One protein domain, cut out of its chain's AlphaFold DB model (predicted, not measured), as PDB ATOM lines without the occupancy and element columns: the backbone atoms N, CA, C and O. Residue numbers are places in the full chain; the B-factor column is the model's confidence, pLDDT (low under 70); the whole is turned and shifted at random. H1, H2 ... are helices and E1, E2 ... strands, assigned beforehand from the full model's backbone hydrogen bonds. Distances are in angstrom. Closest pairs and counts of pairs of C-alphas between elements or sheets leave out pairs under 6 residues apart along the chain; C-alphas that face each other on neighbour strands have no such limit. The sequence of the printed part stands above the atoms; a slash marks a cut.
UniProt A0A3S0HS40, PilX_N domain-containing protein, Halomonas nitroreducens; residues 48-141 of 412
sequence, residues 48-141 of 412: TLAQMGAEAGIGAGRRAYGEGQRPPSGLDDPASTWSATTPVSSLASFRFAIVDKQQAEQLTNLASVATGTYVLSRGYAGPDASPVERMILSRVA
ATOM      1  N   THR A  48     129.866 127.697  99.996       94.75
ATOM      2  CA  THR A  48     131.263 128.165  99.933       94.75
ATOM      3  C   THR A  48     131.581 128.854  98.604       94.75
ATOM      4  O   THR A  48     132.259 129.876  98.593       94.75
ATOM      5  N   LEU A  49     131.090 128.331  97.475       94.38
ATOM      6  CA  LEU A  49     131.271 128.971  96.163       94.38
ATOM      7  C   LEU A  49     130.576 130.335  96.093       94.38
ATOM      8  O   LEU A  49     131.171 131.293  95.606       94.38
ATOM      9  N   ALA A  50     129.348 130.425  96.606       94.12
ATOM     10  CA  ALA A  50     128.620 131.681  96.714       94.12
ATOM     11  C   ALA A  50     129.359 132.678  97.624       94.12
ATOM     12  O   ALA A  50     129.523 133.831  97.244       94.12
ATOM     13  N   GLN A  51     129.892 132.228  98.764       94.75
ATOM     14  CA  GLN A  51     130.696 133.066  99.660       94.75
ATOM     15  C   GLN A  51     131.935 133.636  98.954       94.75
ATOM     16  O   GLN A  51     132.126 134.848  98.939       94.75
ATOM     17  N   MET A  52     132.730 132.791  98.288       93.75
ATOM     18  CA  MET A  52     133.901 133.248  97.522       93.75
ATOM     19  C   MET A  52     133.518 134.224  96.400       93.75
ATOM     20  O   MET A  52     134.261 135.160  96.111       93.75
ATOM     21  N   GLY A  53     132.354 134.022  95.770       93.31
ATOM     22  CA  GLY A  53     131.785 134.979  94.825       93.31
ATOM     23  C   GLY A  53     131.572 136.347  95.471       93.31
ATOM     24  O   GLY A  53     132.064 137.350  94.964       93.31
ATOM     25  N   ALA A  54     130.895 136.386  96.618       94.25
ATOM     26  CA  ALA A  54     130.586 137.628  97.316       94.25
ATOM     27  C   ALA A  54     131.865 138.352  97.772       94.25
ATOM     28  O   ALA A  54     131.993 139.559  97.588       94.25
ATOM     29  N   GLU A  55     132.861 137.622  98.276       92.88
ATOM     30  CA  GLU A  55     134.165 138.185  98.656       92.88
ATOM     31  C   GLU A  55     134.894 138.812  97.456       92.88
ATOM     32  O   GLU A  55     135.406 139.932  97.545       92.88
ATOM     33  N   ALA A  56     134.885 138.137  96.300       93.00
ATOM     34  CA  ALA A  56     135.446 138.684  95.066       93.00
ATOM     35  C   ALA A  56     134.711 139.958  94.617       93.00
ATOM     36  O   ALA A  56     135.347 140.914  94.163       93.00
ATOM     37  N   GLY A  57     133.386 139.998  94.782       93.44
ATOM     38  CA  GLY A  57     132.591 141.172  94.454       93.44
ATOM     39  C   GLY A  57     132.796 142.350  95.407       93.44
ATOM     40  O   GLY A  57     132.774 143.484  94.936       93.44
ATOM     41  N   ILE A  58     133.110 142.122  96.690       92.56
ATOM     42  CA  ILE A  58     133.583 143.195  97.586       92.56
ATOM     43  C   ILE A  58     134.875 143.812  97.038       92.56
ATOM     44  O   ILE A  58     134.983 145.034  96.943       92.56
ATOM     45  N   GLY A  59     135.841 142.984  96.630       87.31
ATOM     46  CA  GLY A  59     137.095 143.464  96.041       87.31
ATOM     47  C   GLY A  59     136.877 144.277  94.759       87.31
ATOM     48  O   GLY A  59     137.468 145.347  94.593       87.31
ATOM     49  N   ALA A  60     135.992 143.805  93.876       90.12
ATOM     50  CA  ALA A  60     135.623 144.517  92.654       90.12
ATOM     51  C   ALA A  60     134.909 145.845  92.951       90.12
ATOM     52  O   ALA A  60     135.279 146.872  92.382       90.12
ATOM     53  N   GLY A  61     133.949 145.849  93.877       89.69
ATOM     54  CA  GLY A  61     133.215 147.054  94.247       89.69
ATOM     55  C   GLY A  61     134.078 148.097  94.949       89.69
ATOM     56  O   GLY A  61     133.928 149.283  94.673       89.69
ATOM     57  N   ARG A  62     135.052 147.686  95.773       85.94
ATOM     58  CA  ARG A  62     136.035 148.618  96.353       85.94
ATOM     59  C   ARG A  62     136.906 149.269  95.285       85.94
ATOM     60  O   ARG A  62     137.149 150.468  95.364       85.94
ATOM     61  N   ARG A  63     137.355 148.504  94.283       82.56
ATOM     62  CA  ARG A  63     138.112 149.064  93.153       82.56
ATOM     63  C   ARG A  63     137.263 150.058  92.369       82.56
ATOM     64  O   ARG A  63     137.725 151.159  92.110       82.56
ATOM     65  N   ALA A  64     136.022 149.693  92.066       84.56
ATOM     66  CA  ALA A  64     135.103 150.553  91.336       84.56
ATOM     67  C   ALA A  64     134.798 151.855  92.104       84.56
ATOM     68  O   ALA A  64     134.784 152.934  91.512       84.56
ATOM     69  N   TYR A  65     134.646 151.773  93.431       83.88
ATOM     70  CA  TYR A  65     134.534 152.945  94.299       83.88
ATOM     71  C   TYR A  65     135.793 153.825  94.250       83.88
ATOM     72  O   TYR A  65     135.690 155.040  94.099       83.88
ATOM     73  N   GLY A  66     136.984 153.216  94.313       70.81
ATOM     74  CA  GLY A  66     138.265 153.919  94.168       70.81
ATOM     75  C   GLY A  66     138.467 154.567  92.791       70.81
ATOM     76  O   GLY A  66     139.111 155.605  92.694       70.81
ATOM     77  N   GLU A  67     137.867 154.010  91.737       78.00
ATOM     78  CA  GLU A  67     137.818 154.585  90.380       78.00
ATOM     79  C   GLU A  67     136.774 155.716  90.241       78.00
ATOM     80  O   GLU A  67     136.573 156.250  89.152       78.00
ATOM     81  N   GLY A  68     136.115 156.103  91.339       74.94
ATOM     82  CA  GLY A  68     135.186 157.230  91.390       74.94
ATOM     83  C   GLY A  68     133.720 156.861  91.178       74.94
ATOM     84  O   GLY A  68     132.889 157.769  91.121       74.94
ATOM     85  N   GLN A  69     133.359 155.573  91.096       82.88
ATOM     86  CA  GLN A  69     131.946 155.198  91.148       82.88
ATOM     87  C   GLN A  69     131.375 155.547  92.523       82.88
ATOM     88  O   GLN A  69     131.888 155.137  93.564       82.88
ATOM     89  N   ARG A  70     130.292 156.318  92.526       82.00
ATOM     90  CA  ARG A  70     129.587 156.742  93.735       82.00
ATOM     91  C   ARG A  70     128.255 156.002  93.844       82.00
ATOM     92  O   ARG A  70     127.746 155.546  92.815       82.00
ATOM     93  N   PRO A  71     127.698 155.853  95.059       82.19
ATOM     94  CA  PRO A  71     126.348 155.329  95.199       82.19
ATOM     95  C   PRO A  71     125.376 156.208  94.396       82.19
ATOM     96  O   PRO A  71     125.538 157.434  94.383       82.19
ATOM     97  N   PRO A  72     124.401 155.618  93.685       79.88
ATOM     98  CA  PRO A  72     123.403 156.399  92.974       79.88
ATOM     99  C   PRO A  72     122.609 157.237  93.978       79.88
ATOM    100  O   PRO A  72     122.186 156.735  95.018       79.88
ATOM    101  N   SER A  73     122.420 158.519  93.666       73.44
ATOM    102  CA  SER A  73     121.632 159.431  94.489       73.44
ATOM    103  C   SER A  73     120.156 159.028  94.438       73.44
ATOM    104  O   SER A  73     119.535 159.133  93.382       73.44
ATOM    105  N   GLY A  74     119.597 158.604  95.571       70.25
ATOM    106  CA  GLY A  74     118.184 158.245  95.699       70.25
ATOM    107  C   GLY A  74     117.919 156.739  95.767       70.25
ATOM    108  O   GLY A  74     118.805 155.906  95.621       70.25
ATOM    109  N   LEU A  75     116.664 156.387  96.032       63.50
ATOM    110  CA  LEU A  75     116.203 155.005  96.219       63.50
ATOM    111  C   LEU A  75     115.569 154.424  94.949       63.50
ATOM    112  O   LEU A  75     114.707 153.546  95.024       63.50
ATOM    113  N   ASP A  76     115.945 154.945  93.784       64.12
ATOM    114  CA  ASP A  76     115.356 154.512  92.527       64.12
ATOM    115  C   ASP A  76     115.790 153.072  92.219       64.12
ATOM    116  O   ASP A  76     116.974 152.753  92.207       64.12
ATOM    117  N   ASP A  77     114.785 152.209  92.044       66.38
ATOM    118  CA  ASP A  77     114.830 150.758  91.816       66.38
ATOM    119  C   ASP A  77     116.124 150.032  92.274       66.38
ATOM    120  O   ASP A  77     117.116 150.013  91.531       66.38
ATOM    121  N   PRO A  78     116.106 149.314  93.420       63.69
ATOM    122  CA  PRO A  78     117.262 148.571  93.932       63.69
ATOM    123  C   PRO A  78     117.812 147.520  92.954       63.69
ATOM    124  O   PRO A  78     118.941 147.054  93.121       63.69
ATOM    125  N   ALA A  79     117.040 147.111  91.941       63.09
ATOM    126  CA  ALA A  79     117.509 146.202  90.902       63.09
ATOM    127  C   ALA A  79     118.510 146.865  89.937       63.09
ATOM    128  O   ALA A  79     119.379 146.174  89.403       63.09
ATOM    129  N   SER A  80     118.419 148.184  89.738       69.38
ATOM    130  CA  SER A  80     119.309 148.959  88.863       69.38
ATOM    131  C   SER A  80     120.670 149.267  89.500       69.38
ATOM    132  O   SER A  80     121.640 149.529  88.794       69.38
ATOM    133  N   THR A  81     120.756 149.172  90.829       76.75
ATOM    134  CA  THR A  81     121.954 149.474  91.628       76.75
ATOM    135  C   THR A  81     123.058 148.420  91.471       76.75
ATOM    136  O   THR A  81     124.219 148.676  91.783       76.75
ATOM    137  N   TRP A  82     122.717 147.215  91.004       82.19
ATOM    138  CA  TRP A  82     123.663 146.106  90.902       82.19
ATOM    139  C   TRP A  82     124.485 146.156  89.619       82.19
ATOM    140  O   TRP A  82     123.959 146.300  88.515       82.19
ATOM    141  N   SER A  83     125.784 145.901  89.761       85.06
ATOM    142  CA  SER A  83     126.672 145.616  88.645       85.06
ATOM    143  C   SER A  83     126.167 144.420  87.830       85.06
ATOM    144  O   SER A  83     125.468 143.528  88.329       85.06
ATOM    145  N   ALA A  84     126.619 144.336  86.579       82.25
ATOM    146  CA  ALA A  84     126.466 143.116  85.801       82.25
ATOM    147  C   ALA A  84     127.093 141.915  86.538       82.25
ATOM    148  O   ALA A  84     128.101 142.050  87.242       82.25
ATOM    149  N   THR A  85     126.496 140.731  86.359       83.19
ATOM    150  CA  THR A  85     127.052 139.478  86.884       83.19
ATOM    151  C   THR A  85     128.440 139.256  86.303       83.19
ATOM    152  O   THR A  85     128.594 139.175  85.085       83.19
ATOM    153  N   THR A  86     129.438 139.120  87.167       86.69
ATOM    154  CA  THR A  86     130.822 138.877  86.766       86.69
ATOM    155  C   THR A  86     131.247 137.484  87.224       86.69
ATOM    156  O   THR A  86     131.131 137.172  88.412       86.69
ATOM    157  N   PRO A  87     131.718 136.609  86.320       81.31
ATOM    158  CA  PRO A  87     132.220 135.302  86.712       81.31
ATOM    159  C   PRO A  87     133.567 135.448  87.431       81.31
ATOM    160  O   PRO A  87     134.490 136.074  86.916       81.31
ATOM    161  N   VAL A  88     133.699 134.825  88.601       81.25
ATOM    162  CA  VAL A  88     135.008 134.587  89.243       81.25
ATOM    163  C   VAL A  88     135.667 133.369  88.605       81.25
ATOM    164  O   VAL A  88     136.873 133.323  88.380       81.25
ATOM    165  N   SER A  89     134.850 132.355  88.323       86.56
ATOM    166  CA  SER A  89     135.234 131.101  87.685       86.56
ATOM    167  C   SER A  89     134.030 130.516  86.945       86.56
ATOM    168  O   SER A  89     132.943 131.092  86.946       86.56
ATOM    169  N   SER A  90     134.177 129.323  86.369       83.62
ATOM    170  CA  SER A  90     133.030 128.573  85.840       83.62
ATOM    171  C   SER A  90     132.019 128.147  86.917       83.62
ATOM    172  O   SER A  90     130.910 127.744  86.575       83.62
ATOM    173  N   LEU A  91     132.385 128.211  88.202       87.94
ATOM    174  CA  LEU A  91     131.590 127.699  89.324       87.94
ATOM    175  C   LEU A  91     131.097 128.785  90.285       87.94
ATOM    176  O   LEU A  91     130.356 128.468  91.213       87.94
ATOM    177  N   ALA A  92     131.512 130.036  90.096       91.12
ATOM    178  CA  ALA A  92     131.133 131.139  90.968       91.12
ATOM    179  C   ALA A  92     131.059 132.449  90.188       91.12
ATOM    180  O   ALA A  92     131.907 132.725  89.335       91.12
ATOM    181  N   SER A  93     130.073 133.268  90.520       92.75
ATOM    182  CA  SER A  93     129.917 134.618  89.990       92.75
ATOM    183  C   SER A  93     129.499 135.580  91.093       92.75
ATOM    184  O   SER A  93     129.134 135.151  92.188       92.75
ATOM    185  N   PHE A  94     129.573 136.878  90.819       93.94
ATOM    186  CA  PHE A  94     129.130 137.906  91.748       93.94
ATOM    187  C   PHE A  94     128.430 139.063  91.059       93.94
ATOM    188  O   PHE A  94     128.601 139.304  89.863       93.94
ATOM    189  N   ARG A  95     127.682 139.813  91.858       93.88
ATOM    190  CA  ARG A  95     127.282 141.192  91.593       93.88
ATOM    191  C   ARG A  95     127.685 142.035  92.792       93.88
ATOM    192  O   ARG A  95     127.759 141.523  93.913       93.88
ATOM    193  N   PHE A  96     127.947 143.311  92.575       93.94
ATOM    194  CA  PHE A  96     128.124 144.257  93.668       93.94
ATOM    195  C   PHE A  96     127.315 145.523  93.421       93.94
ATOM    196  O   PHE A  96     126.946 145.818  92.290       93.94
ATOM    197  N   ALA A  97     127.042 146.253  94.486       93.50
ATOM    198  CA  ALA A  97     126.424 147.562  94.475       93.50
ATOM    199  C   ALA A  97     127.213 148.454  95.437       93.50
ATOM    200  O   ALA A  97     127.583 148.015  96.527       93.50
ATOM    201  N   ILE A  98     127.488 149.687  95.025       90.56
ATOM    202  CA  ILE A  98     128.003 150.727  95.919       90.56
ATOM    203  C   ILE A  98     126.780 151.474  96.425       90.56
ATOM    204  O   ILE A  98     125.995 151.968  95.619       90.56
ATOM    205  N   VAL A  99     126.601 151.507  97.739       91.25
ATOM    206  CA  VAL A  99     125.366 151.972  98.366       91.25
ATOM    207  C   VAL A  99     125.665 152.889  99.543       91.25
ATOM    208  O   VAL A  99     126.689 152.741 100.214       91.25
ATOM    209  N   ASP A 100     124.792 153.856  99.790       87.88
ATOM    210  CA  ASP A 100     124.833 154.654 101.016       87.88
ATOM    211  C   ASP A 100     124.254 153.878 102.219       87.88
ATOM    212  O   ASP A 100     123.851 152.715 102.107       87.88
ATOM    213  N   LYS A 101     124.223 154.517 103.393       86.62
ATOM    214  CA  LYS A 101     123.649 153.944 104.620       86.62
ATOM    215  C   LYS A 101     122.189 153.506 104.442       86.62
ATOM    216  O   LYS A 101     121.847 152.390 104.831       86.62
ATOM    217  N   GLN A 102     121.330 154.366 103.892       86.94
ATOM    218  CA  GLN A 102     119.893 154.091 103.786       86.94
ATOM    219  C   GLN A 102     119.633 152.936 102.816       86.94
ATOM    220  O   GLN A 102     118.848 152.034 103.107       86.94
ATOM    221  N   GLN A 103     120.331 152.932 101.681       89.75
ATOM    222  CA  GLN A 103     120.290 151.853 100.703       89.75
ATOM    223  C   GLN A 103     120.833 150.541 101.290       89.75
ATOM    224  O   GLN A 103     120.236 149.487 101.070       89.75
ATOM    225  N   ALA A 104     121.925 150.582 102.064       89.75
ATOM    226  CA  ALA A 104     122.451 149.406 102.754       89.75
ATOM    227  C   ALA A 104     121.418 148.814 103.723       89.75
ATOM    228  O   ALA A 104     121.151 147.615 103.652       89.75
ATOM    229  N   GLU A 105     120.798 149.635 104.577       89.69
ATOM    230  CA  GLU A 105     119.744 149.211 105.517       89.69
ATOM    231  C   GLU A 105     118.560 148.567 104.784       89.69
ATOM    232  O   GLU A 105     118.113 147.481 105.158       89.69
ATOM    233  N   GLN A 106     118.109 149.170 103.679       89.19
ATOM    234  CA  GLN A 106     117.000 148.647 102.879       89.19
ATOM    235  C   GLN A 106     117.333 147.337 102.160       89.19
ATOM    236  O   GLN A 106     116.531 146.405 102.174       89.19
ATOM    237  N   LEU A 107     118.506 147.243 101.530       88.25
ATOM    238  CA  LEU A 107     118.898 146.063 100.753       88.25
ATOM    239  C   LEU A 107     119.235 144.856 101.630       88.25
ATOM    240  O   LEU A 107     119.140 143.722 101.160       88.25
ATOM    241  N   THR A 108     119.646 145.098 102.875       89.12
ATOM    242  CA  THR A 108     120.041 144.053 103.827       89.12
ATOM    243  C   THR A 108     118.975 143.746 104.876       89.12
ATOM    244  O   THR A 108     119.122 142.778 105.616       89.12
ATOM    245  N   ASN A 109     117.900 144.538 104.958       88.62
ATOM    246  CA  ASN A 109     116.927 144.501 106.057       88.62
ATOM    247  C   ASN A 109     117.571 144.645 107.453       88.62
ATOM    248  O   ASN A 109     117.026 144.156 108.447       88.62
ATOM    249  N   LEU A 110     118.737 145.291 107.551       86.00
ATOM    250  CA  LEU A 110     119.366 145.590 108.835       86.00
ATOM    251  C   LEU A 110     118.666 146.790 109.480       86.00
ATOM    252  O   LEU A 110     118.363 147.775 108.814       86.00
ATOM    253  N   ALA A 111     118.424 146.716 110.793       86.44
ATOM    254  CA  ALA A 111     117.723 147.772 111.530       86.44
ATOM    255  C   ALA A 111     118.482 149.110 111.533       86.44
ATOM    256  O   ALA A 111     117.865 150.171 111.579       86.44
ATOM    257  N   SER A 112     119.814 149.043 111.515       83.81
ATOM    258  CA  SER A 112     120.694 150.196 111.354       83.81
ATOM    259  C   SER A 112     122.095 149.736 110.974       83.81
ATOM    260  O   SER A 112     122.583 148.749 111.535       83.81
ATOM    261  N   VAL A 113     122.776 150.494 110.122       83.88
ATOM    262  CA  VAL A 113     124.225 150.372 109.897       83.88
ATOM    263  C   VAL A 113     124.921 151.685 110.270       83.88
ATOM    264  O   VAL A 113     124.276 152.720 110.453       83.88
ATOM    265  N   ALA A 114     126.245 151.660 110.438       77.25
ATOM    266  CA  ALA A 114     127.006 152.883 110.694       77.25
ATOM    267  C   ALA A 114     126.852 153.888 109.531       77.25
ATOM    268  O   ALA A 114     126.517 153.517 108.404       77.25
ATOM    269  N   THR A 115     127.109 155.171 109.759       75.94
ATOM    270  CA  THR A 115     127.145 156.135 108.649       75.94
ATOM    271  C   THR A 115     128.329 155.833 107.727       75.94
ATOM    272  O   THR A 115     129.403 155.439 108.184       75.94
ATOM    273  N   GLY A 116     128.137 155.940 106.413       78.31
ATOM    274  CA  GLY A 116     129.202 155.759 105.427       78.31
ATOM    275  C   GLY A 116     128.724 155.152 104.112       78.31
ATOM    276  O   GLY A 116     127.538 154.877 103.922       78.31
ATOM    277  N   THR A 117     129.674 154.942 103.203       84.44
ATOM    278  CA  THR A 117     129.449 154.197 101.962       84.44
ATOM    279  C   THR A 117     129.782 152.722 102.159       84.44
ATOM    280  O   THR A 117     130.745 152.352 102.833       84.44
ATOM    281  N   TYR A 118     128.998 151.865 101.525       89.56
ATOM    282  CA  TYR A 118     129.144 150.425 101.575       89.56
ATOM    283  C   TYR A 118     129.300 149.852 100.173       89.56
ATOM    284  O   TYR A 118     128.749 150.360  99.200       89.56
ATOM    285  N   VAL A 119     130.027 148.748 100.083       91.94
ATOM    286  CA  VAL A 119     129.952 147.828  98.955       91.94
ATOM    287  C   VAL A 119     129.169 146.625  99.439       91.94
ATOM    288  O   VAL A 119     129.589 145.914 100.353       91.94
ATOM    289  N   LEU A 120     128.018 146.406  98.825       94.25
ATOM    290  CA  LEU A 120     127.217 145.214  99.015       94.25
ATOM    291  C   LEU A 120     127.540 144.251  97.877       94.25
ATOM    292  O   LEU A 120     127.467 144.636  96.715       94.25
ATOM    293  N   SER A 121     127.891 143.004  98.173       94.75
ATOM    294  CA  SER A 121     128.131 141.990  97.149       94.75
ATOM    295  C   SER A 121     127.284 140.749  97.361       94.75
ATOM    296  O   SER A 121     127.160 140.244  98.474       94.75
ATOM    297  N   ARG A 122     126.720 140.252  96.261       94.38
ATOM    298  CA  ARG A 122     126.022 138.972  96.170       94.38
ATOM    299  C   ARG A 122     126.873 138.020  95.359       94.38
ATOM    300  O   ARG A 122     127.171 138.301  94.200       94.38
ATOM    301  N   GLY A 123     127.246 136.903  95.954       94.19
ATOM    302  CA  GLY A 123     127.919 135.820  95.267       94.19
ATOM    303  C   GLY A 123     126.979 134.659  95.006       94.19
ATOM    304  O   GLY A 123     126.110 134.349  95.820       94.19
ATOM    305  N   TYR A 124     127.178 134.001  93.871       94.31
ATOM    306  CA  TYR A 124     126.338 132.917  93.383       94.31
ATOM    307  C   TYR A 124     127.182 131.687  93.076       94.31
ATOM    308  O   TYR A 124     128.262 131.783  92.487       94.31
ATOM    309  N   ALA A 125     126.661 130.508  93.409       93.38
ATOM    310  CA  ALA A 125     127.287 129.232  93.070       93.38
ATOM    311  C   ALA A 125     126.979 128.812  91.617       93.38
ATOM    312  O   ALA A 125     126.135 127.947  91.375       93.38
ATOM    313  N   GLY A 126     127.620 129.463  90.649       88.31
ATOM    314  CA  GLY A 126     127.486 129.202  89.212       88.31
ATOM    315  C   GLY A 126     127.509 130.492  88.380       88.31
ATOM    316  O   GLY A 126     127.561 131.581  88.953       88.31
ATOM    317  N   PRO A 127     127.478 130.395  87.038       76.50
ATOM    318  CA  PRO A 127     127.547 131.560  86.150       76.50
ATOM    319  C   PRO A 127     126.241 132.377  86.086       76.50
ATOM    320  O   PRO A 127     126.305 133.589  85.918       76.50
ATOM    321  N   ASP A 128     125.080 131.740  86.286       74.25
ATOM    322  CA  ASP A 128     123.759 132.340  86.037       74.25
ATOM    323  C   ASP A 128     122.908 132.437  87.310       74.25
ATOM    324  O   ASP A 128     121.925 131.713  87.445       74.25
ATOM    325  N   ALA A 129     123.296 133.300  88.260       65.38
ATOM    326  CA  ALA A 129     122.504 133.619  89.462       65.38
ATOM    327  C   ALA A 129     121.827 132.381  90.099       65.38
ATOM    328  O   ALA A 129     120.605 132.280  90.206       65.38
ATOM    329  N   SER A 130     122.662 131.397  90.442       73.75
ATOM    330  CA  SER A 130     122.273 130.132  91.076       73.75
ATOM    331  C   SER A 130     121.389 130.360  92.311       73.75
ATOM    332  O   SER A 130     121.584 131.362  92.999       73.75
ATOM    333  N   PRO A 131     120.470 129.434  92.666       79.81
ATOM    334  CA  PRO A 131     119.607 129.590  93.843       79.81
ATOM    335  C   PRO A 131     120.372 129.688  95.170       79.81
ATOM    336  O   PRO A 131     119.786 130.068  96.179       79.81
ATOM    337  N   VAL A 132     121.655 129.312  95.196       90.25
ATOM    338  CA  VAL A 132     122.508 129.505  96.369       90.25
ATOM    339  C   VAL A 132     123.233 130.839  96.236       90.25
ATOM    340  O   VAL A 132     124.190 130.964  95.465       90.25
ATOM    341  N   GLU A 133     122.758 131.804  97.016       93.06
ATOM    342  CA  GLU A 133     123.293 133.155  97.130       93.06
ATOM    343  C   GLU A 133     123.913 133.360  98.518       93.06
ATOM    344  O   GLU A 133     123.422 132.843  99.527       93.06
ATOM    345  N   ARG A 134     125.005 134.121  98.569       94.38
ATOM    346  CA  ARG A 134     125.547 134.701  99.798       94.38
ATOM    347  C   ARG A 134     125.693 136.193  99.606       94.38
ATOM    348  O   ARG A 134     126.170 136.628  98.560       94.38
ATOM    349  N   MET A 135     125.285 136.952 100.611       93.88
ATOM    350  CA  MET A 135     125.396 138.399 100.611       93.88
ATOM    351  C   MET A 135     126.401 138.833 101.666       93.88
ATOM    352  O   MET A 135     126.372 138.363 102.802       93.88
ATOM    353  N   ILE A 136     127.279 139.744 101.269       93.62
ATOM    354  CA  ILE A 136     128.247 140.382 102.144       93.62
ATOM    355  C   ILE A 136     128.067 141.886 102.027       93.62
ATOM    356  O   ILE A 136     128.031 142.430 100.925       93.62
ATOM    357  N   LEU A 137     128.004 142.551 103.174       92.94
ATOM    358  CA  LEU A 137     128.094 143.996 103.287       92.94
ATOM    359  C   LEU A 137     129.492 144.356 103.802       92.94
ATOM    360  O   LEU A 137     129.900 143.877 104.857       92.94
ATOM    361  N   SER A 138     130.217 145.200 103.073       90.62
ATOM    362  CA  SER A 138     131.486 145.773 103.527       90.62
ATOM    363  C   SER A 138     131.362 147.284 103.553       90.62
ATOM    364  O   SER A 138     131.118 147.899 102.515       90.62
ATOM    365  N   ARG A 139     131.601 147.908 104.710       86.31
ATOM    366  CA  ARG A 139     131.824 149.358 104.752       86.31
ATOM    367  C   ARG A 139     133.086 149.644 103.949       86.31
ATOM    368  O   ARG A 139     134.117 149.002 104.159       86.31
ATOM    369  N   VAL A 140     132.999 150.561 103.001       81.62
ATOM    370  CA  VAL A 140     134.197 151.134 102.406       81.62
ATOM    371  C   VAL A 140     134.499 152.329 103.280       81.62
ATOM    372  O   VAL A 140     133.721 153.279 103.303       81.62
ATOM    373  N   ALA A 141     135.593 152.258 104.042       65.50
ATOM    374  CA  ALA A 141     136.225 153.467 104.549       65.50
ATOM    375  C   ALA A 141     136.672 154.225 103.303       65.50
ATOM    376  O   ALA A 141     137.736 153.968 102.738       65.50
TER     377      ALA A 141
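Overview. This is residues 48 to 141 of the 412 residues of the protein "PilX_N domain-containing protein" of Halomonas nitroreducens (UniProt A0A3S0HS40). A strongly twisted sheet of four strands curls round one long helix, H1, which fills the hollow of one face, while a short helix, H2, packs over part of the opposite face. A long stretch with no named element, residues 67 to 85, leads from H1 to the edge strand E1. The printed part has 94 residues, with two named helices and four named strands in the order H1 E1 E2 H2 E3 E4; the sheet runs E1 E2 E3 E4, antiparallel throughout, and the class is mixed, helices and strands. The whole is compact, with a radius of gyration of the C-alphas of 12.4 A and spans of 35 by 29 by 22 A.

Arrangement. Start at the inner strands E2, residues 92 to 99, and E3, residues 117 to 124: they are antiparallel at 160 degrees, and you will find N 97 and O 120 at 2.8 A. On the other side of E3 is E4, residues 133 to 140, also antiparallel at 160 degrees, with N 121 and O 136 at 2.8 A; E3 and E4 form a hairpin. At the other edge look for E1, residues 86 to 89, in a hairpin with E2 at 144 degrees, with N 86 and O 94 at 2.8 A. E1 and E4 are apart. From edge to edge the strands' lines turn by 67 degrees. H1, residues 48 to 66, is on this sheet, which curls round it; its closest C-alphas to E3 are those of Ala 54 and Gly 123, 3.8 A apart. H2, residues 101 to 108, is on the opposite face at a height over the sheet of 8.7 A. It lies over E3 and runs along the strands, at 8 degrees to E3 on the local plane. The closest C-alphas of H2 and E3 are those of Lys 101 and Thr 117, 6.4 A apart. The two helices are apart, and in both every O i to N i+4 pair is within hydrogen-bond range.

Along the chain. Find C-alpha 48 at (131.263, 128.165, 99.933); from there H1 runs 27.3 A to C-alpha 66 at (138.265, 153.919, 94.168). E1 is 9.0 A long, E2 22.8 A, H2 10.6 A and E3 23.2 A. E4, 21.7 A long, ends at C-alpha 140 at (134.197, 151.134, 102.406).

Size, cuts and confidence. The C-alphas farthest apart, those of Ser 90 and Thr 115, are 36.3 A apart. The printed part has no cut. The link from H1 to E1 is long, with 19 residues. The mean pLDDT of the printed part is 85.2; look for values under 70 at residues 75 to 80, 129 and 141.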